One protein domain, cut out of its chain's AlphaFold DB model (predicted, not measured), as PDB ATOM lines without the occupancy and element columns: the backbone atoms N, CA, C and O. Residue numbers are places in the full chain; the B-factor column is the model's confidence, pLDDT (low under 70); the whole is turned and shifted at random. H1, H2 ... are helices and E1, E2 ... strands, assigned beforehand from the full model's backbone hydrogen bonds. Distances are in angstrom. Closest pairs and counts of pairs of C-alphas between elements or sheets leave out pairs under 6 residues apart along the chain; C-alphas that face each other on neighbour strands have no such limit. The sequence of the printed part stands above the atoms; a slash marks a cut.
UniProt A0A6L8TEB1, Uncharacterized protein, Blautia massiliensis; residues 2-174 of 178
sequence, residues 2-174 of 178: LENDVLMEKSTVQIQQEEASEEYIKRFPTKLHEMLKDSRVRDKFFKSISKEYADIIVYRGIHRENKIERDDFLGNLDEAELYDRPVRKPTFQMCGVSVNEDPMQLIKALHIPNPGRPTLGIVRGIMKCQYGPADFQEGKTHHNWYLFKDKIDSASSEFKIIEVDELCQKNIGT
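What this domain is: This is residues 2 to 174 of the 178 residues of an uncharacterized protein of Blautia massiliensis (UniProt A0A6L8TEB1). Two small three-stranded sheets make the core, meeting where the edge strand E1 crosses close to the edge strand E2; short helices surround them, with H3, H6 and H7 clustered at one side, H8 over E1 and H10 at the end far from H1. Residues 2 to 15 of H1 stick out as an arm. The 173 printed residues include ten named helices and six named strands, in the order H1 H2 H3 H4 E1 H5 H6 H7 E2 H8 E3 E4 E5 H9 E6 H10. The sheets, E1 - E3 - E6 and E2 - E5 - E4, are antiparallel, and the class is mixed, helices and strands. The whole is compact, with a radius of gyration of the C-alphas of 17.9 A and spans of 59 by 41 by 27 A.

Where its parts are: Find C-alpha 2 at (-37.786, -45.056, 54.755); from there H1 runs 26.2 A to residue 19. Next come H2, residues 22 to 25, H3, 30 to 35, and H4, 39 to 48, 14.1 A long. E1, residues 56 to 62, starts at C-alpha 56 (-2.796, -29.151, 58.984) and covers 18.5 A. Then read H5, 70 to 73, H6, 76 to 82, H7, 92 to 95, E2, 97 to 100, and H8, 103 to 110. E3, 121 to 127, is 18.2 A long; E4, 134 to 136, E5, 142 to 145, H9, 152 to 157, and E6, 160 to 162, follow. H10, 164 to 172, ends at C-alpha 172 (19.672, -37.412, 63.284).

How they stand to each other: Look at H1 and H4: they are close but not clearly touching, with closest C-alphas Glu 19 and Phe 46 at 7.1 A. H3 touches H7, closest C-alphas Leu 32 and Cys 95 at 5.8 A. H6 touches H7 at Asn 76 and Met 94, 5.2 A. In the first sheet, N 58 and O 125 of E1 and E3 are 3.0 A apart, and N 124 and O 160 of E3 and E6 2.8 A. The closest C-alphas of E1 and E2 are Arg 60 and Val 99, 5.1 A. In the second sheet, N 97 and O 145 of E2 and E5 are 2.8 A apart; E4 and E5 form a hairpin, N 135 and O 144 at 2.9 A. H8 lies over E1 at a height over the sheet of 7.8 A. H5 touches H9, Phe 73 and Ile 152 being closest at 6.6 A. H8 and H10 only just touch, with 3 pairs of C-alphas within 8 A. Every O i to N i+4 pair is within hydrogen-bond range in H3, H4, H6, H8 and H9, against 13 of 14 in H1 and 4 of 5 in H10; H2, H5 and H7 are too short for one.

The domain as a whole: The C-alphas of Leu 2 and Pro 115, the two farthest apart, are 63.4 A apart. The printed part has no cut and no long link. Confidence is under 70 at residues 2 to 17, 118, 166 and 168 to 174.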
ATOM      1  N   LEU A   2     -37.841 -45.728  56.071       56.22
ATOM      2  CA  LEU A   2     -37.786 -45.056  54.755       56.22
ATOM      3  C   LEU A   2     -37.576 -43.524  54.775       56.22
ATOM      4  O   LEU A   2     -37.088 -42.972  53.799       56.22
ATOM      5  N   GLU A   3     -37.939 -42.816  55.848       55.62
ATOM      6  CA  GLU A   3     -37.869 -41.339  55.866       55.62
ATOM      7  C   GLU A   3     -36.441 -40.792  56.026       55.62
ATOM      8  O   GLU A   3     -36.115 -39.759  55.442       55.62
ATOM      9  N   ASN A   4     -35.571 -41.502  56.755       57.69
ATOM     10  CA  ASN A   4     -34.181 -41.084  56.961       57.69
ATOM     11  C   ASN A   4     -33.336 -41.237  55.688       57.69
ATOM     12  O   ASN A   4     -32.523 -40.364  55.395       57.69
ATOM     13  N   ASP A   5     -33.568 -42.291  54.903       58.06
ATOM     14  CA  ASP A   5     -32.821 -42.539  53.664       58.06
ATOM     15  C   ASP A   5     -33.139 -41.475  52.599       58.06
ATOM     16  O   ASP A   5     -32.236 -40.931  51.966       58.06
ATOM     17  N   VAL A   6     -34.409 -41.068  52.481       62.47
ATOM     18  CA  VAL A   6     -34.840 -40.017  51.537       62.47
ATOM     19  C   VAL A   6     -34.299 -38.632  51.922       62.47
ATOM     20  O   VAL A   6     -33.994 -37.819  51.046       62.47
ATOM     21  N   LEU A   7     -34.169 -38.334  53.220       61.78
ATOM     22  CA  LEU A   7     -33.562 -37.086  53.701       61.78
ATOM     23  C   LEU A   7     -32.051 -37.046  53.432       61.78
ATOM     24  O   LEU A   7     -31.539 -36.018  52.983       61.78
ATOM     25  N   MET A   8     -31.354 -38.163  53.647       59.22
ATOM     26  CA  MET A   8     -29.920 -38.299  53.370       59.22
ATOM     27  C   MET A   8     -29.621 -38.185  51.872       59.22
ATOM     28  O   MET A   8     -28.696 -37.468  51.485       59.22
ATOM     29  N   GLU A   9     -30.432 -38.807  51.013       62.03
ATOM     30  CA  GLU A   9     -30.298 -38.682  49.557       62.03
ATOM     31  C   GLU A   9     -30.547 -37.248  49.075       62.03
ATOM     32  O   GLU A   9     -29.745 -36.716  48.308       62.03
ATOM     33  N   LYS A  10     -31.604 -36.577  49.558       61.72
ATOM     34  CA  LYS A  10     -31.875 -35.172  49.195       61.72
ATOM     35  C   LYS A  10     -30.753 -34.231  49.625       61.72
ATOM     36  O   LYS A  10     -30.378 -33.360  48.844       61.72
ATOM     37  N   SER A  11     -30.206 -34.430  50.825       67.50
ATOM     38  CA  SER A  11     -29.069 -33.655  51.331       67.50
ATOM     39  C   SER A  11     -27.820 -33.891  50.478       67.50
ATOM     40  O   SER A  11     -27.197 -32.943  50.010       67.50
ATOM     41  N   THR A  12     -27.515 -35.151  50.158       67.50
ATOM     42  CA  THR A  12     -26.349 -35.520  49.341       67.50
ATOM     43  C   THR A  12     -26.436 -34.941  47.928       67.50
ATOM     44  O   THR A  12     -25.449 -34.422  47.411       67.50
ATOM     45  N   VAL A  13     -27.619 -34.981  47.305       66.62
ATOM     46  CA  VAL A  13     -27.845 -34.413  45.967       66.62
ATOM     47  C   VAL A  13     -27.723 -32.888  45.980       66.62
ATOM     48  O   VAL A  13     -27.113 -32.328  45.070       66.62
ATOM     49  N   GLN A  14     -28.259 -32.210  46.999       63.47
ATOM     50  CA  GLN A  14     -28.121 -30.756  47.135       63.47
ATOM     51  C   GLN A  14     -26.667 -30.341  47.359       63.47
ATOM     52  O   GLN A  14     -26.200 -29.426  46.683       63.47
ATOM     53  N   ILE A  15     -25.940 -31.057  48.223       66.38
ATOM     54  CA  ILE A  15     -24.508 -30.841  48.447       66.38
ATOM     55  C   ILE A  15     -23.767 -30.992  47.119       66.38
ATOM     56  O   ILE A  15     -23.139 -30.033  46.691       66.38
ATOM     57  N   GLN A  16     -23.932 -32.116  46.407       66.38
ATOM     58  CA  GLN A  16     -23.301 -32.378  45.099       66.38
ATOM     59  C   GLN A  16     -23.594 -31.293  44.048       66.38
ATOM     60  O   GLN A  16     -22.706 -30.910  43.282       66.38
ATOM     61  N   GLN A  17     -24.825 -30.774  44.017       65.75
ATOM     62  CA  GLN A  17     -25.206 -29.676  43.124       65.75
ATOM     63  C   GLN A  17     -24.531 -28.352  43.496       65.75
ATOM     64  O   GLN A  17     -24.099 -27.624  42.600       65.75
ATOM     65  N   GLU A  18     -24.408 -28.048  44.788       72.56
ATOM     66  CA  GLU A  18     -23.670 -26.877  45.263       72.56
ATOM     67  C   GLU A  18     -22.178 -26.989  44.922       72.56
ATOM     68  O   GLU A  18     -21.569 -26.012  44.473       72.56
ATOM     69  N   GLU A  19     -21.590 -28.186  45.048       72.19
ATOM     70  CA  GLU A  19     -20.184 -28.419  44.705       72.19
ATOM     71  C   GLU A  19     -19.911 -28.141  43.236       72.19
ATOM     72  O   GLU A  19     -18.990 -27.397  42.913       72.19
ATOM     73  N   ALA A  20     -20.749 -28.680  42.354       79.75
ATOM     74  CA  ALA A  20     -20.608 -28.519  40.916       79.75
ATOM     75  C   ALA A  20     -21.138 -27.174  40.389       79.75
ATOM     76  O   ALA A  20     -21.207 -26.992  39.169       79.75
ATOM     77  N   SER A  21     -21.519 -26.242  41.271       87.81
ATOM     78  CA  SER A  21     -22.028 -24.939  40.860       87.81
ATOM     79  C   SER A  21     -20.959 -24.122  40.134       87.81
ATOM     80  O   SER A  21     -19.781 -24.096  40.498       87.81
ATOM     81  N   GLU A  22     -21.390 -23.402  39.102       89.31
ATOM     82  CA  GLU A  22     -20.522 -22.515  38.324       89.31
ATOM     83  C   GLU A  22     -19.861 -21.443  39.209       89.31
ATOM     84  O   GLU A  22     -18.703 -21.083  39.007       89.31
ATOM     85  N   GLU A  23     -20.579 -20.961  40.226       91.75
ATOM     86  CA  GLU A  23     -20.069 -19.969  41.173       91.75
ATOM     87  C   GLU A  23     -18.920 -20.528  42.020       91.75
ATOM     88  O   GLU A  23     -17.900 -19.860  42.197       91.75
ATOM     89  N   TYR A  24     -19.034 -21.777  42.482       92.12
ATOM     90  CA  TYR A  24     -17.954 -22.444  43.203       92.12
ATOM     91  C   TYR A  24     -16.734 -22.669  42.301       92.12
ATOM     92  O   TYR A  24     -15.608 -22.352  42.686       92.12
ATOM     93  N   ILE A  25     -16.949 -23.150  41.073       93.88
ATOM     94  CA  ILE A  25     -15.874 -23.431  40.110       93.88
ATOM     95  C   ILE A  25     -15.084 -22.159  39.758       93.88
ATOM     96  O   ILE A  25     -13.852 -22.194  39.697       93.88
ATOM     97  N   LYS A  26     -15.756 -21.010  39.607       93.94
ATOM     98  CA  LYS A  26     -15.126 -19.706  39.315       93.94
ATOM     99  C   LYS A  26     -14.166 -19.203  40.394       93.94
ATOM    100  O   LYS A  26     -13.429 -18.236  40.146       93.94
ATOM    101  N   ARG A  27     -14.173 -19.811  41.584       95.25
ATOM    102  CA  ARG A  27     -13.227 -19.497  42.663       95.25
ATOM    103  C   ARG A  27     -11.835 -20.056  42.388       95.25
ATOM    104  O   ARG A  27     -10.872 -19.513  42.921       95.25
ATOM    105  N   PHE A  28     -11.698 -21.098  41.569       95.12
ATOM    106  CA  PHE A  28     -10.395 -21.676  41.241       95.12
ATOM    107  C   PHE A  28      -9.611 -20.834  40.214       95.12
ATOM    108  O   PHE A  28     -10.208 -20.063  39.454       95.12
ATOM    109  N   PRO A  29      -8.270 -20.975  40.168       91.31
ATOM    110  CA  PRO A  29      -7.430 -20.448  39.095       91.31
ATOM    111  C   PRO A  29      -7.846 -20.944  37.705       91.31
ATOM    112  O   PRO A  29      -8.519 -21.970  37.561       91.31
ATOM    113  N   THR A  30      -7.419 -20.209  36.675       87.31
ATOM    114  CA  THR A  30      -7.901 -20.348  35.295       87.31
ATOM    115  C   THR A  30      -7.777 -21.775  34.764       87.31
ATOM    116  O   THR A  30      -8.740 -22.276  34.189       87.31
ATOM    117  N   LYS A  31      -6.656 -22.481  34.985       93.50
ATOM    118  CA  LYS A  31      -6.495 -23.841  34.440       93.50
ATOM    119  C   LYS A  31      -7.486 -24.836  35.028       93.50
ATOM    120  O   LYS A  31      -8.135 -25.552  34.269       93.50
ATOM    121  N   LEU A  32      -7.645 -24.872  36.352       95.31
ATOM    122  CA  LEU A  32      -8.612 -25.775  36.978       95.31
ATOM    123  C   LEU A  32     -10.047 -25.401  36.600       95.31
ATOM    124  O   LEU A  32     -10.817 -26.285  36.239       95.31
ATOM    125  N   HIS A  33     -10.386 -24.110  36.604       93.62
ATOM    126  CA  HIS A  33     -11.700 -23.632  36.170       93.62
ATOM    127  C   HIS A  33     -12.045 -24.129  34.756       93.62
ATOM    128  O   HIS A  33     -13.097 -24.737  34.566       93.62
ATOM    129  N   GLU A  34     -11.154 -23.955  33.776       93.25
ATOM    130  CA  GLU A  34     -11.397 -24.427  32.406       93.25
ATOM    131  C   GLU A  34     -11.549 -25.955  32.329       93.25
ATOM    132  O   GLU A  34     -12.422 -26.454  31.619       93.25
ATOM    133  N   MET A  35     -10.758 -26.713  33.096       95.06
ATOM    134  CA  MET A  35     -10.860 -28.176  33.130       95.06
ATOM    135  C   MET A  35     -12.189 -28.670  33.715       95.06
ATOM    136  O   MET A  35     -12.724 -29.674  33.251       95.06
ATOM    137  N   LEU A  36     -12.736 -27.967  34.709       95.31
ATOM    138  CA  LEU A  36     -13.993 -28.328  35.371       95.31
ATOM    139  C   LEU A  36     -15.244 -28.013  34.529       95.31
ATOM    140  O   LEU A  36     -16.350 -28.380  34.930       95.31
ATOM    141  N   LYS A  37     -15.095 -27.398  33.346       91.94
ATOM    142  CA  LYS A  37     -16.187 -27.291  32.362       91.94
ATOM    143  C   LYS A  37     -16.529 -28.639  31.723       91.94
ATOM    144  O   LYS A  37     -17.671 -28.842  31.312       91.94
ATOM    145  N   ASP A  38     -15.576 -29.576  31.658       94.00
ATOM    146  CA  ASP A  38     -15.854 -30.962  31.265       94.00
ATOM    147  C   ASP A  38     -16.484 -31.712  32.447       94.00
ATOM    148  O   ASP A  38     -15.867 -31.876  33.502       94.00
ATOM    149  N   SER A  39     -17.712 -32.204  32.264       92.19
ATOM    150  CA  SER A  39     -18.466 -32.882  33.323       92.19
ATOM    151  C   SER A  39     -17.772 -34.132  33.864       92.19
ATOM    152  O   SER A  39     -17.822 -34.378  35.063       92.19
ATOM    153  N   ARG A  40     -17.058 -34.899  33.031       93.38
ATOM    154  CA  ARG A  40     -16.352 -36.112  33.476       93.38
ATOM    155  C   ARG A  40     -15.159 -35.765  34.355       93.38
ATOM    156  O   ARG A  40     -14.886 -36.464  35.331       93.38
ATOM    157  N   VAL A  41     -14.443 -34.694  34.010       95.00
ATOM    158  CA  VAL A  41     -13.342 -34.172  34.831       95.00
ATOM    159  C   VAL A  41     -13.892 -33.614  36.137       95.00
ATOM    160  O   VAL A  41     -13.376 -33.950  37.202       95.00
ATOM    161  N   ARG A  42     -14.968 -32.830  36.055       94.69
ATOM    162  CA  ARG A  42     -15.650 -32.231  37.198       94.69
ATOM    163  C   ARG A  42     -16.123 -33.269  38.209       94.69
ATOM    164  O   ARG A  42     -15.777 -33.170  39.381       94.69
ATOM    165  N   ASP A  43     -16.836 -34.295  37.758       92.69
ATOM    166  CA  ASP A  43     -17.352 -35.350  38.632       92.69
ATOM    167  C   ASP A  43     -16.212 -36.115  39.314       92.69
ATOM    168  O   ASP A  43     -16.299 -36.466  40.490       92.69
ATOM    169  N   LYS A  44     -15.114 -36.368  38.589       94.50
ATOM    170  CA  LYS A  44     -13.929 -37.023  39.153       94.50
ATOM    171  C   LYS A  44     -13.225 -36.136  40.180       94.50
ATOM    172  O   LYS A  44     -12.767 -36.654  41.192       94.50
ATOM    173  N   PHE A  45     -13.140 -34.835  39.919       95.75
ATOM    174  CA  PHE A  45     -12.549 -33.870  40.836       95.75
ATOM    175  C   PHE A  45     -13.326 -33.817  42.151       95.75
ATOM    176  O   PHE A  45     -12.737 -34.088  43.194       95.75
ATOM    177  N   PHE A  46     -14.643 -33.583  42.110       94.75
ATOM    178  CA  PHE A  46     -15.462 -33.478  43.325       94.75
ATOM    179  C   PHE A  46     -15.498 -34.764  44.149       94.75
ATOM    180  O   PHE A  46     -15.484 -34.700  45.369       94.75
ATOM    181  N   LYS A  47     -15.416 -35.933  43.505       92.88
ATOM    182  CA  LYS A  47     -15.257 -37.215  44.214       92.88
ATOM    183  C   LYS A  47     -13.899 -37.392  44.895       92.88
ATOM    184  O   LYS A  47     -13.784 -38.244  45.766       92.88
ATOM    185  N   SER A  48     -12.869 -36.674  44.450       93.69
ATOM    186  CA  SER A  48     -11.496 -36.831  44.954       93.69
ATOM    187  C   SER A  48     -11.123 -35.852  46.061       93.69
ATOM    188  O   SER A  48     -10.154 -36.091  46.772       93.69
ATOM    189  N   ILE A  49     -11.851 -34.745  46.197       95.75
ATOM    190  CA  ILE A  49     -11.490 -33.683  47.133       95.75
ATOM    191  C   ILE A  49     -12.325 -33.738  48.407       95.75
ATOM    192  O   ILE A  49     -13.505 -34.074  48.382       95.75
ATOM    193  N   SER A  50     -11.728 -33.301  49.510       95.06
ATOM    194  CA  SER A  50     -12.454 -32.868  50.694       95.06
ATOM    195  C   SER A  50     -12.439 -31.347  50.798       95.06
ATOM    196  O   SER A  50     -11.408 -30.691  50.609       95.06
ATOM    197  N   LYS A  51     -13.596 -30.780  51.125       93.88
ATOM    198  CA  LYS A  51     -13.770 -29.351  51.411       93.88
ATOM    199  C   LYS A  51     -13.653 -29.024  52.887       93.88
ATOM    200  O   LYS A  51     -13.433 -27.868  53.221       93.88
ATOM    201  N   GLU A  52     -13.806 -30.025  53.740       94.44
ATOM    202  CA  GLU A  52     -13.775 -29.875  55.184       94.44
ATOM    203  C   GLU A  52     -12.652 -30.737  55.739       94.44
ATOM    204  O   GLU A  52     -12.593 -31.951  55.544       94.44
ATOM    205  N   TYR A  53     -11.713 -30.077  56.397       95.62
ATOM    206  CA  TYR A  53     -10.593 -30.711  57.065       95.62
ATOM    207  C   TYR A  53     -10.066 -29.753  58.133       95.62
ATOM    208  O   TYR A  53     -10.206 -28.534  58.008       95.62
ATOM    209  N   ALA A  54      -9.503 -30.319  59.200       95.94
ATOM    210  CA  ALA A  54      -8.865 -29.548  60.261       95.94
ATOM    211  C   ALA A  54      -7.605 -28.846  59.742       95.94
ATOM    212  O   ALA A  54      -7.027 -29.276  58.750       95.94
ATOM    213  N   ASP A  55      -7.155 -27.800  60.430       97.62
ATOM    214  CA  ASP A  55      -5.886 -27.143  60.118       97.62
ATOM    215  C   ASP A  55      -4.720 -28.147  60.179       97.62
ATOM    216  O   ASP A  55      -4.542 -28.849  61.178       97.62
ATOM    217  N   ILE A  56      -3.907 -28.196  59.120       95.88
ATOM    218  CA  ILE A  56      -2.796 -29.151  58.984       95.88
ATOM    219  C   ILE A  56      -1.486 -28.384  58.852       95.88
ATOM    220  O   ILE A  56      -1.365 -27.476  58.026       95.88
ATOM    221  N   ILE A  57      -0.478 -28.760  59.638       96.88
ATOM    222  CA  ILE A  57       0.886 -28.268  59.429       96.88
ATOM    223  C   ILE A  57       1.452 -28.963  58.199       96.88
ATOM    224  O   ILE A  57       1.548 -30.186  58.163       96.88
ATOM    225  N   VAL A  58       1.872 -28.176  57.216       97.12
ATOM    226  CA  VAL A  58       2.428 -28.704  55.971       97.12
ATOM    227  C   VAL A  58       3.707 -27.983  55.573       97.12
ATOM    228  O   VAL A  58       3.996 -26.861  56.001       97.12
ATOM    229  N   TYR A  59       4.456 -28.649  54.709       96.31
ATOM    230  CA  TYR A  59       5.708 -28.218  54.127       96.31
ATOM    231  C   TYR A  59       5.581 -28.171  52.610       96.31
ATOM    232  O   TYR A  59       4.885 -28.988  51.998       96.31
ATOM    233  N   ARG A  60       6.277 -27.224  51.987       95.00
ATOM    234  CA  ARG A  60       6.295 -27.063  50.532       95.00
ATOM    235  C   ARG A  60       7.670 -26.623  50.057       95.00
ATOM    236  O   ARG A  60       8.343 -25.857  50.738       95.00
ATOM    237  N   GLY A  61       8.080 -27.127  48.896       92.75
ATOM    238  CA  GLY A  61       9.264 -26.626  48.205       92.75
ATOM    239  C   GLY A  61       8.956 -25.312  47.493       92.75
ATOM    240  O   GLY A  61       7.895 -25.190  46.884       92.75
ATOM    241  N   ILE A  62       9.879 -24.360  47.555       93.12
ATOM    242  CA  ILE A  62       9.803 -23.060  46.875       93.12
ATOM    243  C   ILE A  62      10.994 -22.889  45.936       93.12
ATOM    244  O   ILE A  62      12.063 -23.454  46.172       93.12
ATOM    245  N   HIS A  63      10.841 -22.108  44.871       88.88
ATOM    246  CA  HIS A  63      11.853 -21.975  43.811       88.88
ATOM    247  C   HIS A  63      13.144 -21.280  44.257       88.88
ATOM    248  O   HIS A  63      14.176 -21.401  43.585       88.88
ATOM    249  N   ARG A  64      13.064 -20.517  45.351       88.50
ATOM    250  CA  ARG A  64      14.119 -19.644  45.875       88.50
ATOM    251  C   ARG A  64      14.348 -19.961  47.347       88.50
ATOM    252  O   ARG A  64      13.394 -20.097  48.092       88.50
ATOM    253  N   GLU A  65      15.599 -20.008  47.783       83.81
ATOM    254  CA  GLU A  65      15.955 -20.475  49.127       83.81
ATOM    255  C   GLU A  65      15.361 -19.587  50.227       83.81
ATOM    256  O   GLU A  65      14.811 -20.075  51.206       83.81
ATOM    257  N   ASN A  66      15.406 -18.270  50.012       86.56
ATOM    258  CA  ASN A  66      15.124 -17.268  51.038       86.56
ATOM    259  C   ASN A  66      13.987 -16.312  50.662       86.56
ATOM    260  O   ASN A  66      13.907 -15.195  51.179       86.56
ATOM    261  N   LYS A  67      13.119 -16.705  49.725       91.94
ATOM    262  CA  LYS A  67      12.038 -15.835  49.260       91.94
ATOM    263  C   LYS A  67      10.816 -16.631  48.836       91.94
ATOM    264  O   LYS A  67      10.904 -17.433  47.916       91.94
ATOM    265  N   ILE A  68       9.688 -16.321  49.466       95.00
ATOM    266  CA  ILE A  68       8.372 -16.802  49.058       95.00
ATOM    267  C   ILE A  68       7.814 -15.840  48.013       95.00
ATOM    268  O   ILE A  68       7.717 -14.634  48.261       95.00
ATOM    269  N   GLU A  69       7.445 -16.364  46.853       94.06
ATOM    270  CA  GLU A  69       6.743 -15.635  45.806       94.06
ATOM    271  C   GLU A  69       5.367 -16.260  45.533       94.06
ATOM    272  O   GLU A  69       5.048 -17.370  45.952       94.06
ATOM    273  N   ARG A  70       4.489 -15.503  44.870       92.62
ATOM    274  CA  ARG A  70       3.114 -15.949  44.600       92.62
ATOM    275  C   ARG A  70       3.074 -17.168  43.671       92.62
ATOM    276  O   ARG A  70       2.179 -18.000  43.793       92.62
ATOM    277  N   ASP A  71       4.018 -17.250  42.739       92.44
ATOM    278  CA  ASP A  71       4.172 -18.369  41.807       92.44
ATOM    279  C   ASP A  71       4.485 -19.687  42.527       92.44
ATOM    280  O   ASP A  71       4.009 -20.735  42.099       92.44
ATOM    281  N   ASP A  72       5.152 -19.627  43.686       94.00
ATOM    282  CA  ASP A  72       5.335 -20.780  44.563       94.00
ATOM    283  C   ASP A  72       4.002 -21.368  45.031       94.00
ATOM    284  O   ASP A  72       4.001 -22.495  45.490       94.00
ATOM    285  N   PHE A  73       2.868 -20.673  44.924       95.44
ATOM    286  CA  PHE A  73       1.539 -21.169  45.310       95.44
ATOM    287  C   PHE A  73       0.609 -21.371  44.107       95.44
ATOM    288  O   PHE A  73      -0.614 -21.416  44.255       95.44
ATOM    289  N   LEU A  74       1.183 -21.526  42.913       92.56
ATOM    290  CA  LEU A  74       0.465 -21.978  41.727       92.56
ATOM    291  C   LEU A  74       0.531 -23.505  41.589       92.56
ATOM    292  O   LEU A  74       1.458 -24.170  42.063       92.56
ATOM    293  N   GLY A  75      -0.483 -24.069  40.930       91.94
ATOM    294  CA  GLY A  75      -0.425 -25.442  40.444       91.94
ATOM    295  C   GLY A  75       0.531 -25.554  39.256       91.94
ATOM    296  O   GLY A  75       0.734 -24.592  38.513       91.94
ATOM    297  N   ASN A  76       1.075 -26.747  39.025       90.94
ATOM    298  CA  ASN A  76       2.021 -27.025  37.941       90.94
ATOM    299  C   ASN A  76       1.528 -26.581  36.549       90.94
ATOM    300  O   ASN A  76       2.360 -26.247  35.709       90.94
ATOM    301  N   LEU A  77       0.216 -26.598  36.267       93.62
ATOM    302  CA  LEU A  77      -0.307 -26.124  34.974       93.62
ATOM    303  C   LEU A  77      -0.244 -24.601  34.824       93.62
ATOM    304  O   LEU A  77       0.179 -24.126  33.773       93.62
ATOM    305  N   ASP A  78      -0.657 -23.852  35.848       91.69
ATOM    306  CA  ASP A  78      -0.580 -22.387  35.842       91.69
ATOM    307  C   ASP A  78       0.893 -21.931  35.861       91.69
ATOM    308  O   ASP A  78       1.286 -21.027  35.128       91.69
ATOM    309  N   GLU A  79       1.745 -22.620  36.624       90.81
ATOM    310  CA  GLU A  79       3.190 -22.378  36.666       90.81
ATOM    311  C   GLU A  79       3.866 -22.692  35.319       90.81
ATOM    312  O   GLU A  79       4.747 -21.968  34.862       90.81
ATOM    313  N   ALA A  80       3.488 -23.784  34.650       90.62
ATOM    314  CA  ALA A  80       4.035 -24.104  33.336       90.62
ATOM    315  C   ALA A  80       3.660 -23.062  32.277       90.62
ATOM    316  O   ALA A  80       4.506 -22.739  31.453       90.62
ATOM    317  N   GLU A  81       2.448 -22.503  32.326       91.25
ATOM    318  CA  GLU A  81       2.059 -21.385  31.462       91.25
ATOM    319  C   GLU A  81       2.868 -20.120  31.766       91.25
ATOM    320  O   GLU A  81       3.382 -19.497  30.841       91.25
ATOM    321  N   LEU A  82       3.050 -19.778  33.048       90.81
ATOM    322  CA  LEU A  82       3.850 -18.621  33.464       90.81
ATOM    323  C   LEU A  82       5.295 -18.683  32.939       90.81
ATOM    324  O   LEU A  82       5.873 -17.654  32.595       90.81
ATOM    325  N   TYR A  83       5.867 -19.886  32.873       89.44
ATOM    326  CA  TYR A  83       7.253 -20.126  32.466       89.44
ATOM    327  C   TYR A  83       7.418 -20.678  31.040       89.44
ATOM    328  O   TYR A  83       8.514 -21.121  30.701       89.44
ATOM    329  N   ASP A  84       6.356 -20.694  30.227       90.81
ATOM    330  CA  ASP A  84       6.346 -21.245  28.859       90.81
ATOM    331  C   ASP A  84       6.948 -22.667  28.758       90.81
ATOM    332  O   ASP A  84       7.768 -22.996  27.899       90.81
ATOM    333  N   ARG A  85       6.574 -23.540  29.704       88.75
ATOM    334  CA  ARG A  85       7.054 -24.927  29.774       88.75
ATOM    335  C   ARG A  85       6.032 -25.892  29.175       88.75
ATOM    336  O   ARG A  85       4.849 -25.836  29.516       88.75
ATOM    337  N   PRO A  86       6.467 -26.857  28.348       89.56
ATOM    338  CA  PRO A  86       5.556 -27.831  27.771       89.56
ATOM    339  C   PRO A  86       5.025 -28.785  28.846       89.56
ATOM    340  O   PRO A  86       5.794 -29.415  29.574       89.56
ATOM    341  N   VAL A  87       3.703 -28.966  28.887       88.50
ATOM    342  CA  VAL A  87       3.055 -29.982  29.728       88.50
ATOM    343  C   VAL A  87       2.484 -31.092  28.862       88.50
ATOM    344  O   VAL A  87       1.587 -30.885  28.044       88.50
ATOM    345  N   ARG A  88       2.971 -32.317  29.071       84.19
ATOM    346  CA  ARG A  88       2.437 -33.500  28.397       84.19
ATOM    347  C   ARG A  88       1.264 -34.064  29.201       84.19
ATOM    348  O   ARG A  88       1.480 -34.566  30.295       84.19
ATOM    349  N   LYS A  89       0.065 -34.064  28.602       89.69
ATOM    350  CA  LYS A  89      -1.193 -34.609  29.163       89.69
ATOM    351  C   LYS A  89      -1.629 -33.914  30.471       89.69
ATOM    352  O   LYS A  89      -1.429 -34.475  31.544       89.69
ATOM    353  N   PRO A  90      -2.249 -32.725  30.391       91.69
ATOM    354  CA  PRO A  90      -2.729 -32.023  31.578       91.69
ATOM    355  C   PRO A  90      -3.806 -32.833  32.318       91.69
ATOM    356  O   PRO A  90      -4.733 -33.363  31.701       91.69
ATOM    357  N   THR A  91      -3.697 -32.913  33.646       94.50
ATOM    358  CA  THR A  91      -4.721 -33.483  34.538       94.50
ATOM    359  C   THR A  91      -5.051 -32.494  35.651       94.50
ATOM    360  O   THR A  91      -4.222 -31.649  35.987       94.50
ATOM    361  N   PHE A  92      -6.238 -32.597  36.260       94.81
ATOM    362  CA  PHE A  92      -6.638 -31.649  37.306       94.81
ATOM    363  C   PHE A  92      -5.728 -31.711  38.538       94.81
ATOM    364  O   PHE A  92      -5.535 -30.696  39.190       94.81
ATOM    365  N   GLN A  93      -5.112 -32.865  38.830       94.44
ATOM    366  CA  GLN A  93      -4.143 -33.009  39.925       94.44
ATOM    367  C   GLN A  93      -2.964 -32.045  39.765       94.44
ATOM    368  O   GLN A  93      -2.425 -31.559  40.752       94.44
ATOM    369  N   MET A  94      -2.586 -31.730  38.522       94.75
ATOM    370  CA  MET A  94      -1.518 -30.778  38.224       94.75
ATOM    371  C   MET A  94      -1.920 -29.320  38.490       94.75
ATOM    372  O   MET A  94      -1.066 -28.445  38.412       94.75
ATOM    373  N   CYS A  95      -3.187 -29.037  38.792       95.88
ATOM    374  CA  CYS A  95      -3.635 -27.717  39.235       95.88
ATOM    375  C   CYS A  95      -3.530 -27.537  40.757       95.88
ATOM    376  O   CYS A  95      -3.728 -26.431  41.251       95.88
ATOM    377  N   GLY A  96      -3.268 -28.610  41.508       95.75
ATOM    378  CA  GLY A  96      -3.113 -28.551  42.954       95.75
ATOM    379  C   GLY A  96      -1.737 -28.032  43.364       95.75
ATOM    380  O   GLY A  96      -0.710 -28.365  42.769       95.75
ATOM    381  N   VAL A  97      -1.714 -27.252  44.437       95.56
ATOM    382  CA  VAL A  97      -0.510 -26.889  45.181       95.56
ATOM    383  C   VAL A  97      -0.089 -28.115  45.993       95.56
ATOM    384  O   VAL A  97      -0.709 -28.453  46.997       95.56
ATOM    385  N   SER A  98       0.949 -28.812  45.531       94.62
ATOM    386  CA  SER A  98       1.581 -29.916  46.264       94.62
ATOM    387  C   SER A  98       2.125 -29.468  47.631       94.62
ATOM    388  O   SER A  98       2.984 -28.584  47.719       94.62
ATOM    389  N   VAL A  99       1.641 -30.089  48.700       96.19
ATOM    390  CA  VAL A  99       2.127 -29.882  50.070       96.19
ATOM    391  C   VAL A  99       2.354 -31.232  50.746       96.19
ATOM    392  O   VAL A  99       1.815 -32.250  50.311       96.19
ATOM    393  N   ASN A 100       3.183 -31.261  51.785       96.25
ATOM    394  CA  ASN A 100       3.533 -32.492  52.484       96.25
ATOM    395  C   ASN A 100       3.480 -32.301  54.003       96.25
ATOM    396  O   ASN A 100       4.023 -31.325  54.500       96.25
ATOM    397  N   GLU A 101       2.873 -33.216  54.751       95.44
ATOM    398  CA  GLU A 101       2.895 -33.184  56.225       95.44
ATOM    399  C   GLU A 101       4.271 -33.548  56.804       95.44
ATOM    400  O   GLU A 101       4.627 -33.110  57.897       95.44
ATOM    401  N   ASP A 102       5.064 -34.322  56.059       93.12
ATOM    402  CA  ASP A 102       6.385 -34.792  56.464       93.12
ATOM    403  C   ASP A 102       7.486 -34.082  55.647       93.12
ATOM    404  O   ASP A 102       7.629 -34.319  54.436       93.12
ATOM    405  N   PRO A 103       8.312 -33.230  56.284       91.56
ATOM    406  CA  PRO A 103       9.367 -32.505  55.589       91.56
ATOM    407  C   PRO A 103      10.454 -33.439  55.042       91.56
ATOM    408  O   PRO A 103      11.073 -33.116  54.030       91.56
ATOM    409  N   MET A 104      10.673 -34.616  55.640       90.38
ATOM    410  CA  MET A 104      11.685 -35.565  55.161       90.38
ATOM    411  C   MET A 104      11.241 -36.272  53.885       90.38
ATOM    412  O   MET A 104      12.056 -36.498  52.986       90.38
ATOM    413  N   GLN A 105       9.947 -36.575  53.757       91.38
ATOM    414  CA  GLN A 105       9.397 -37.077  52.496       91.38
ATOM    415  C   GLN A 105       9.473 -36.028  51.389       91.38
ATOM    416  O   GLN A 105       9.796 -36.374  50.251       91.38
ATOM    417  N   LEU A 106       9.253 -34.753  51.721       91.56
ATOM    418  CA  LEU A 106       9.431 -33.647  50.783       91.56
ATOM    419  C   LEU A 106      10.895 -33.511  50.330       91.56
ATOM    420  O   LEU A 106      11.153 -33.489  49.127       91.56
ATOM    421  N   ILE A 107      11.848 -33.486  51.269       89.50
ATOM    422  CA  ILE A 107      13.296 -33.433  50.989       89.50
ATOM    423  C   ILE A 107      13.705 -34.575  50.057       89.50
ATOM    424  O   ILE A 107      14.379 -34.348  49.051       89.50
ATOM    425  N   LYS A 108      13.243 -35.798  50.351       90.06
ATOM    426  CA  LYS A 108      13.519 -36.980  49.529       90.06
ATOM    427  C   LYS A 108      12.926 -36.854  48.124       90.06
ATOM    428  O   LYS A 108      13.613 -37.167  47.157       90.06
ATOM    429  N   ALA A 109      11.680 -36.398  47.995       88.44
ATOM    430  CA  ALA A 109      11.011 -36.249  46.701       88.44
ATOM    431  C   ALA A 109      11.668 -35.172  45.819       88.44
ATOM    432  O   ALA A 109      11.800 -35.346  44.607       88.44
ATOM    433  N   LEU A 110      12.113 -34.075  46.432       87.19
ATOM    434  CA  LEU A 110      12.767 -32.959  45.747       87.19
ATOM    435  C   LEU A 110      14.275 -33.169  45.532       87.19
ATOM    436  O   LEU A 110      14.898 -32.381  44.815       87.19
ATOM    437  N   HIS A 111      14.833 -34.248  46.090       87.44
ATOM    438  CA  HIS A 111      16.263 -34.553  46.097       87.44
ATOM    439  C   HIS A 111      17.085 -33.393  46.665       87.44
ATOM    440  O   HIS A 111      18.029 -32.954  46.025       87.44
ATOM    441  N   ILE A 112      16.694 -32.850  47.821       83.56
ATOM    442  CA  ILE A 112      17.407 -31.734  48.460       83.56
ATOM    443  C   ILE A 112      18.591 -32.285  49.283       83.56
ATOM    444  O   ILE A 112      18.372 -33.195  50.087       83.56
ATOM    445  N   PRO A 113      19.824 -31.759  49.119       80.06
ATOM    446  CA  PRO A 113      20.219 -30.689  48.193       80.06
ATOM    447  C   PRO A 113      20.218 -31.151  46.726       80.06
ATOM    448  O   PRO A 113      20.760 -32.208  46.406       80.06
ATOM    449  N   ASN A 114      19.633 -30.343  45.831       76.25
ATOM    450  CA  ASN A 114      19.464 -30.684  44.416       76.25
ATOM    451  C   ASN A 114      20.494 -29.935  43.550       76.25
ATOM    452  O   ASN A 114      20.334 -28.730  43.341       76.25
ATOM    453  N   PRO A 115      21.506 -30.612  42.973       77.50
ATOM    454  CA  PRO A 115      22.534 -29.945  42.170       77.50
ATOM    455  C   PRO A 115      21.980 -29.225  40.932       77.50
ATOM    456  O   PRO A 115      22.555 -28.242  40.480       77.50
ATOM    457  N   GLY A 116      20.858 -29.701  40.380       77.38
ATOM    458  CA  GLY A 116      20.193 -29.089  39.227       77.38
ATOM    459  C   GLY A 116      19.243 -27.944  39.588       77.38
ATOM    460  O   GLY A 116      18.759 -27.256  38.692       77.38
ATOM    461  N   ARG A 117      18.950 -27.747  40.881       74.62
ATOM    462  CA  ARG A 117      18.101 -26.669  41.413       74.62
ATOM    463  C   ARG A 117      18.662 -26.177  42.755       74.62
ATOM    464  O   ARG A 117      18.035 -26.395  43.790       74.62
ATOM    465  N   PRO A 118      19.835 -25.523  42.750       68.50
ATOM    466  CA  PRO A 118      20.533 -25.152  43.980       68.50
ATOM    467  C   PRO A 118      19.784 -24.104  44.808       68.50
ATOM    468  O   PRO A 118      20.038 -23.978  45.995       68.50
ATOM    469  N   THR A 119      18.850 -23.365  44.204       70.94
ATOM    470  CA  THR A 119      18.070 -22.322  44.879       70.94
ATOM    471  C   THR A 119      16.770 -22.836  45.494       70.94
ATOM    472  O   THR A 119      15.959 -22.022  45.907       70.94
ATOM    473  N   LEU A 120      16.509 -24.143  45.517       81.62
ATOM    474  CA  LEU A 120      15.242 -24.683  46.014       81.62
ATOM    475  C   LEU A 120      15.177 -24.601  47.551       81.62
ATOM    476  O   LEU A 120      15.971 -25.243  48.233       81.62
ATOM    477  N   GLY A 121      14.222 -23.836  48.083       89.19
ATOM    478  CA  GLY A 121      13.972 -23.703  49.523       89.19
ATOM    479  C   GLY A 121      12.821 -24.581  50.010       89.19
ATOM    480  O   GLY A 121      12.082 -25.165  49.212       89.19
ATOM    481  N   ILE A 122      12.629 -24.645  51.330       93.06
ATOM    482  CA  ILE A 122      11.447 -25.253  51.954       93.06
ATOM    483  C   ILE A 122      10.762 -24.215  52.839       93.06
ATOM    484  O   ILE A 122      11.407 -23.429  53.531       93.06
ATOM    485  N   VAL A 123       9.434 -24.241  52.837       95.50
ATOM    486  CA  VAL A 123       8.596 -23.458  53.742       95.50
ATOM    487  C   VAL A 123       7.720 -24.363  54.590       95.50
ATOM    488  O   VAL A 123       7.314 -25.439  54.149       95.50
ATOM    489  N   ARG A 124       7.388 -23.897  55.793       96.81
ATOM    490  CA  ARG A 124       6.401 -24.490  56.698       96.81
ATOM    491  C   ARG A 124       5.235 -23.530  56.873       96.81
ATOM    492  O   ARG A 124       5.458 -22.353  57.148       96.81
ATOM    493  N   GLY A 125       4.012 -24.036  56.802       97.19
ATOM    494  CA  GLY A 125       2.804 -23.242  57.009       97.19
ATOM    495  C   GLY A 125       1.631 -24.083  57.489       97.19
ATOM    496  O   GLY A 125       1.805 -25.226  57.918       97.19
ATOM    497  N   ILE A 126       0.441 -23.486  57.434       97.38
ATOM    498  CA  ILE A 126      -0.815 -24.127  57.831       97.38
ATOM    499  C   ILE A 126      -1.745 -24.190  56.620       97.38
ATOM    500  O   ILE A 126      -2.115 -23.166  56.044       97.38
ATOM    501  N   MET A 127      -2.140 -25.406  56.255       96.94
ATOM    502  CA  MET A 127      -3.172 -25.677  55.265       96.94
ATOM    503  C   MET A 127      -4.545 -25.594  55.937       96.94
ATOM    504  O   MET A 127      -4.786 -26.282  56.929       96.94
ATOM    505  N   LYS A 128      -5.437 -24.754  55.397       97.88
ATOM    506  CA  LYS A 128      -6.782 -24.491  55.941       97.88
ATOM    507  C   LYS A 128      -7.853 -24.645  54.865       97.88
ATOM    508  O   LYS A 128      -7.710 -24.100  53.766       97.88
ATOM    509  N   CYS A 129      -8.970 -25.279  55.211       96.69
ATOM    510  CA  CYS A 129     -10.096 -25.515  54.300       96.69
ATOM    511  C   CYS A 129     -10.705 -24.229  53.718       96.69
ATOM    512  O   CYS A 129     -11.124 -24.200  52.561       96.69
ATOM    513  N   GLN A 130     -10.645 -23.124  54.466       96.81
ATOM    514  CA  GLN A 130     -11.113 -21.806  54.023       96.81
ATOM    515  C   GLN A 130     -10.373 -21.254  52.790       96.81
ATOM    516  O   GLN A 130     -10.901 -20.375  52.102       96.81
ATOM    517  N   TYR A 131      -9.156 -21.736  52.509       97.69
ATOM    518  CA  TYR A 131      -8.373 -21.302  51.351       97.69
ATOM    519  C   TYR A 131      -8.610 -22.162  50.106       97.69
ATOM    520  O   TYR A 131      -8.282 -21.714  49.009       97.69
ATOM    521  N   GLY A 132      -9.193 -23.354  50.244       97.06
ATOM    522  CA  GLY A 132      -9.432 -24.269  49.130       97.06
ATOM    523  C   GLY A 132      -9.626 -25.719  49.579       97.06
ATOM    524  O   GLY A 132      -9.142 -26.090  50.650       97.06
ATOM    525  N   PRO A 133     -10.307 -26.565  48.791       97.25
ATOM    526  CA  PRO A 133     -10.386 -27.995  49.062       97.25
ATOM    527  C   PRO A 133      -9.049 -28.700  48.811       97.25
ATOM    528  O   PRO A 133      -8.149 -28.156  48.168       97.25
ATOM    529  N   ALA A 134      -8.928 -29.938  49.278       97.44
ATOM    530  CA  ALA A 134      -7.732 -30.744  49.085       97.44
ATOM    531  C   ALA A 134      -8.052 -32.187  48.700       97.44
ATOM    532  O   ALA A 134      -9.020 -32.768  49.176       97.44
ATOM    533  N   ASP A 135      -7.216 -32.755  47.841       96.50
ATOM    534  CA  ASP A 135      -7.179 -34.186  47.535       96.50
ATOM    535  C   ASP A 135      -6.114 -34.831  48.431       96.50
ATOM    536  O   ASP A 135      -4.906 -34.623  48.245       96.50
ATOM    537  N   PHE A 136      -6.604 -35.544  49.447       93.94
ATOM    538  CA  PHE A 136      -5.809 -36.296  50.408       93.94
ATOM    539  C   PHE A 136      -5.472 -37.657  49.809       93.94
ATOM    540  O   PHE A 136      -6.349 -38.501  49.622       93.94
ATOM    541  N   GLN A 137      -4.194 -37.896  49.517       82.00
ATOM    542  CA  GLN A 137      -3.795 -39.196  48.994       82.00
ATOM    543  C   GLN A 137      -3.737 -40.203  50.138       82.00
ATOM    544  O   GLN A 137      -2.856 -40.131  50.991       82.00
ATOM    545  N   GLU A 138      -4.671 -41.152  50.139       81.19
ATOM    546  CA  GLU A 138      -4.774 -42.186  51.170       81.19
ATOM    547  C   GLU A 138      -3.420 -42.873  51.429       81.19
ATOM    548  O   GLU A 138      -2.720 -43.298  50.503       81.19
ATOM    549  N   GLY A 139      -3.035 -42.941  52.706       83.94
ATOM    550  CA  GLY A 139      -1.772 -43.541  53.144       83.94
ATOM    551  C   GLY A 139      -0.513 -42.740  52.795       83.94
ATOM    552  O   GLY A 139       0.591 -43.266  52.946       83.94
ATOM    553  N   LYS A 140      -0.639 -41.492  52.326       90.06
ATOM    554  CA  LYS A 140       0.493 -40.614  52.011       90.06
ATOM    555  C   LYS A 140       0.406 -39.305  52.781       90.06
ATOM    556  O   LYS A 140      -0.669 -38.807  53.081       90.06
ATOM    557  N   THR A 141       1.569 -38.712  53.019       92.44
ATOM    558  CA  THR A 141       1.695 -37.377  53.620       92.44
ATOM    559  C   THR A 141       1.598 -36.256  52.582       92.44
ATOM    560  O   THR A 141       1.617 -35.086  52.944       92.44
ATOM    561  N   HIS A 142       1.543 -36.601  51.290       94.69
ATOM    562  CA  HIS A 142       1.464 -35.664  50.174       94.69
ATOM    563  C   HIS A 142       0.012 -35.380  49.783       94.69
ATOM    564  O   HIS A 142      -0.715 -36.301  49.399       94.69
ATOM    565  N   HIS A 143      -0.336 -34.095  49.714       95.56
ATOM    566  CA  HIS A 143      -1.675 -33.616  49.375       95.56
ATOM    567  C   HIS A 143      -1.634 -32.642  48.206       95.56
ATOM    568  O   HIS A 143      -0.688 -31.865  48.054       95.56
ATOM    569  N   ASN A 144      -2.690 -32.662  47.393       96.62
ATOM    570  CA  ASN A 144      -2.925 -31.634  46.385       96.62
ATOM    571  C   ASN A 144      -3.910 -30.613  46.956       96.62
ATOM    572  O   ASN A 144      -5.090 -30.926  47.123       96.62
ATOM    573  N   TRP A 145      -3.446 -29.398  47.240       97.56
ATOM    574  CA  TRP A 145      -4.286 -28.330  47.773       97.56
ATOM    575  C   TRP A 145      -4.749 -27.382  46.665       97.56
ATOM    576  O   TRP A 145      -3.944 -26.714  46.018       97.56
ATOM    577  N   TYR A 146      -6.052 -27.318  46.408       97.56
ATOM    578  CA  TYR A 146      -6.613 -26.514  45.323       97.56
ATOM    579  C   TYR A 146      -7.013 -25.137  45.841       97.56
ATOM    580  O   TYR A 146      -8.169 -24.901  46.187       97.56
ATOM    581  N   LEU A 147      -6.043 -24.227  45.911       97.62
ATOM    582  CA  LEU A 147      -6.273 -22.867  46.394       97.62
ATOM    583  C   LEU A 147      -7.292 -22.115  45.536       97.62
ATOM    584  O   LEU A 147      -7.238 -22.138  44.307       97.62
ATOM    585  N   PHE A 148      -8.183 -21.379  46.192       97.06
ATOM    586  CA  PHE A 148      -9.006 -20.378  45.530       97.06
ATOM    587  C   PHE A 148      -8.151 -19.175  45.127       97.06
ATOM    588  O   PHE A 148      -7.269 -18.736  45.869       97.06
ATOM    589  N   LYS A 149      -8.440 -18.600  43.957       95.19
ATOM    590  CA  LYS A 149      -7.654 -17.522  43.341       95.19
ATOM    591  C   LYS A 149      -7.525 -16.279  44.232       95.19
ATOM    592  O   LYS A 149      -6.487 -15.619  44.210       95.19
ATOM    593  N   ASP A 150      -8.562 -15.979  45.014       95.75
ATOM    594  CA  ASP A 150      -8.640 -14.849  45.947       95.75
ATOM    595  C   ASP A 150      -7.972 -15.136  47.301       95.75
ATOM    596  O   ASP A 150      -7.823 -14.230  48.117       95.75
ATOM    597  N   LYS A 151      -7.562 -16.385  47.551       97.19
ATOM    598  CA  LYS A 151      -6.956 -16.830  48.813       97.19
ATOM    599  C   LYS A 151      -5.468 -17.129  48.715       97.19
ATOM    600  O   LYS A 151      -4.860 -17.361  49.753       97.19
ATOM    601  N   ILE A 152      -4.873 -17.079  47.521       95.75
ATOM    602  CA  ILE A 152      -3.447 -17.381  47.311       95.75
ATOM    603  C   ILE A 152      -2.553 -16.505  48.201       95.75
ATOM    604  O   ILE A 152      -1.714 -17.037  48.922       95.75
ATOM    605  N   ASP A 153      -2.767 -15.184  48.220       95.88
ATOM    606  CA  ASP A 153      -1.931 -14.280  49.024       95.88
ATOM    607  C   ASP A 153      -2.096 -14.552  50.524       95.88
ATOM    608  O   ASP A 153      -1.107 -14.695  51.242       95.88
ATOM    609  N   SER A 154      -3.340 -14.717  50.992       96.69
ATOM    610  CA  SER A 154      -3.625 -15.060  52.391       96.69
ATOM    611  C   SER A 154      -2.989 -16.390  52.797       96.69
ATOM    612  O   SER A 154      -2.347 -16.460  53.839       96.69
ATOM    613  N   ALA A 155      -3.114 -17.423  51.961       96.25
ATOM    614  CA  ALA A 155      -2.522 -18.730  52.207       96.25
ATOM    615  C   ALA A 155      -0.992 -18.645  52.260       96.25
ATOM    616  O   ALA A 155      -0.395 -19.130  53.214       96.25
ATOM    617  N   SER A 156      -0.358 -17.978  51.290       96.38
ATOM    618  CA  SER A 156       1.103 -17.851  51.228       96.38
ATOM    619  C   SER A 156       1.697 -17.089  52.420       96.38
ATOM    620  O   SER A 156       2.774 -17.439  52.895       96.38
ATOM    621  N   SER A 157       0.972 -16.106  52.966       96.00
ATOM    622  CA  SER A 157       1.416 -15.308  54.119       96.00
ATOM    623  C   SER A 157       1.528 -16.096  55.432       96.00
ATOM    624  O   SER A 157       2.203 -15.661  56.363       96.00
ATOM    625  N   GLU A 158       0.896 -17.270  55.501       95.25
ATOM    626  CA  GLU A 158       0.936 -18.174  56.659       95.25
ATOM    627  C   GLU A 158       2.187 -19.069  56.653       95.25
ATOM    628  O   GLU A 158       2.433 -19.817  57.603       95.25
ATOM    629  N   PHE A 159       2.975 -19.020  55.574       97.19
ATOM    630  CA  PHE A 159       4.177 -19.823  55.410       97.19
ATOM    631  C   PHE A 159       5.430 -19.041  55.800       97.19
ATOM    632  O   PHE A 159       5.557 -17.839  55.574       97.19
ATOM    633  N   LYS A 160       6.392 -19.758  56.380       96.38
ATOM    634  CA  LYS A 160       7.711 -19.244  56.747       96.38
ATOM    635  C   LYS A 160       8.786 -20.148  56.170       96.38
ATOM    636  O   LYS A 160       8.628 -21.369  56.179       96.38
ATOM    637  N   ILE A 161       9.867 -19.541  55.692       94.44
ATOM    638  CA  ILE A 161      11.072 -20.258  55.266       94.44
ATOM    639  C   ILE A 161      11.640 -21.009  56.469       94.44
ATOM    640  O   ILE A 161      11.611 -20.505  57.593       94.44
ATOM    641  N   ILE A 162      12.117 -22.224  56.223       91.06
ATOM    642  CA  ILE A 162      12.814 -23.040  57.211       91.06
ATOM    643  C   ILE A 162      14.167 -23.457  56.654       91.06
ATOM    644  O   ILE A 162      14.290 -23.780  55.473       91.06
ATOM    645  N   GLU A 163      15.174 -23.480  57.518       84.88
ATOM    646  CA  GLU A 163      16.495 -23.963  57.144       84.88
ATOM    647  C   GLU A 163      16.478 -25.493  57.044       84.88
ATOM    648  O   GLU A 163      16.067 -26.208  57.964       84.88
ATOM    649  N   VAL A 164      16.914 -26.012  55.895       77.06
ATOM    650  CA  VAL A 164      16.931 -27.459  55.628       77.06
ATOM    651  C   VAL A 164      17.899 -28.176  56.573       77.06
ATOM    652  O   VAL A 164      17.612 -29.284  57.029       77.06
ATOM    653  N   ASP A 165      19.009 -27.530  56.923       73.44
ATOM    654  CA  ASP A 165      20.007 -28.089  57.834       73.44
ATOM    655  C   ASP A 165      19.427 -28.330  59.235       73.44
ATOM    656  O   ASP A 165      19.660 -29.389  59.824       73.44
ATOM    657  N   GLU A 166      18.580 -27.425  59.738       68.75
ATOM    658  CA  GLU A 166      17.887 -27.607  61.019       68.75
ATOM    659  C   GLU A 166      16.919 -28.802  61.001       68.75
ATOM    660  O   GLU A 166      16.794 -29.526  61.996       68.75
ATOM    661  N   LEU A 167      16.230 -29.035  59.876       72.56
ATOM    662  CA  LEU A 167      15.331 -30.181  59.699       72.56
ATOM    663  C   LEU A 167      16.093 -31.510  59.659       72.56
ATOM    664  O   LEU A 167      15.656 -32.497  60.257       72.56
ATOM    665  N   CYS A 168      17.231 -31.541  58.971       68.44
ATOM    666  CA  CYS A 168      18.072 -32.729  58.872       68.44
ATOM    667  C   CYS A 168      18.725 -33.070  60.220       68.44
ATOM    668  O   CYS A 168      18.722 -34.233  60.623       68.44
ATOM    669  N   GLN A 169      19.215 -32.074  60.966       60.78
ATOM    670  CA  GLN A 169      19.860 -32.284  62.269       60.78
ATOM    671  C   GLN A 169      18.891 -32.806  63.342       60.78
ATOM    672  O   GLN A 169      19.230 -33.745  64.068       60.78
ATOM    673  N   LYS A 170      17.657 -32.279  63.407       58.72
ATOM    674  CA  LYS A 170      16.624 -32.755  64.353       58.72
ATOM    675  C   LYS A 170      16.236 -34.225  64.139       58.72
ATOM    676  O   LYS A 170      15.842 -34.884  65.095       58.72
ATOM    677  N   ASN A 171      16.389 -34.748  62.922       54.31
ATOM    678  CA  ASN A 171      16.093 -36.146  62.590       54.31
ATOM    679  C   ASN A 171      17.275 -37.109  62.791       54.31
ATOM    680  O   ASN A 171      17.073 -38.322  62.837       54.31
ATOM    681  N   ILE A 172      18.500 -36.597  62.925       51.78
ATOM    682  CA  ILE A 172      19.672 -37.412  63.284       51.78
ATOM    683  C   ILE A 172      19.694 -37.663  64.803       51.78
ATOM    684  O   ILE A 172      20.043 -38.757  65.237       51.78
ATOM    685  N   GLY A 173      19.234 -36.699  65.612       45.28
ATOM    686  CA  GLY A 173      19.196 -36.800  67.079       45.28
ATOM    687  C   GLY A 173      18.204 -37.819  67.663       45.28
ATOM    688  O   GLY A 173      18.294 -38.135  68.844       45.28
ATOM    689  N   THR A 174      17.282 -38.365  66.866       45.47
ATOM    690  CA  THR A 174      16.311 -39.396  67.290       45.47
ATOM    691  C   THR A 174      16.728 -40.828  66.940       45.47
ATOM    692  O   THR A 174      15.983 -41.761  67.224       45.47
TER     693      THR A 174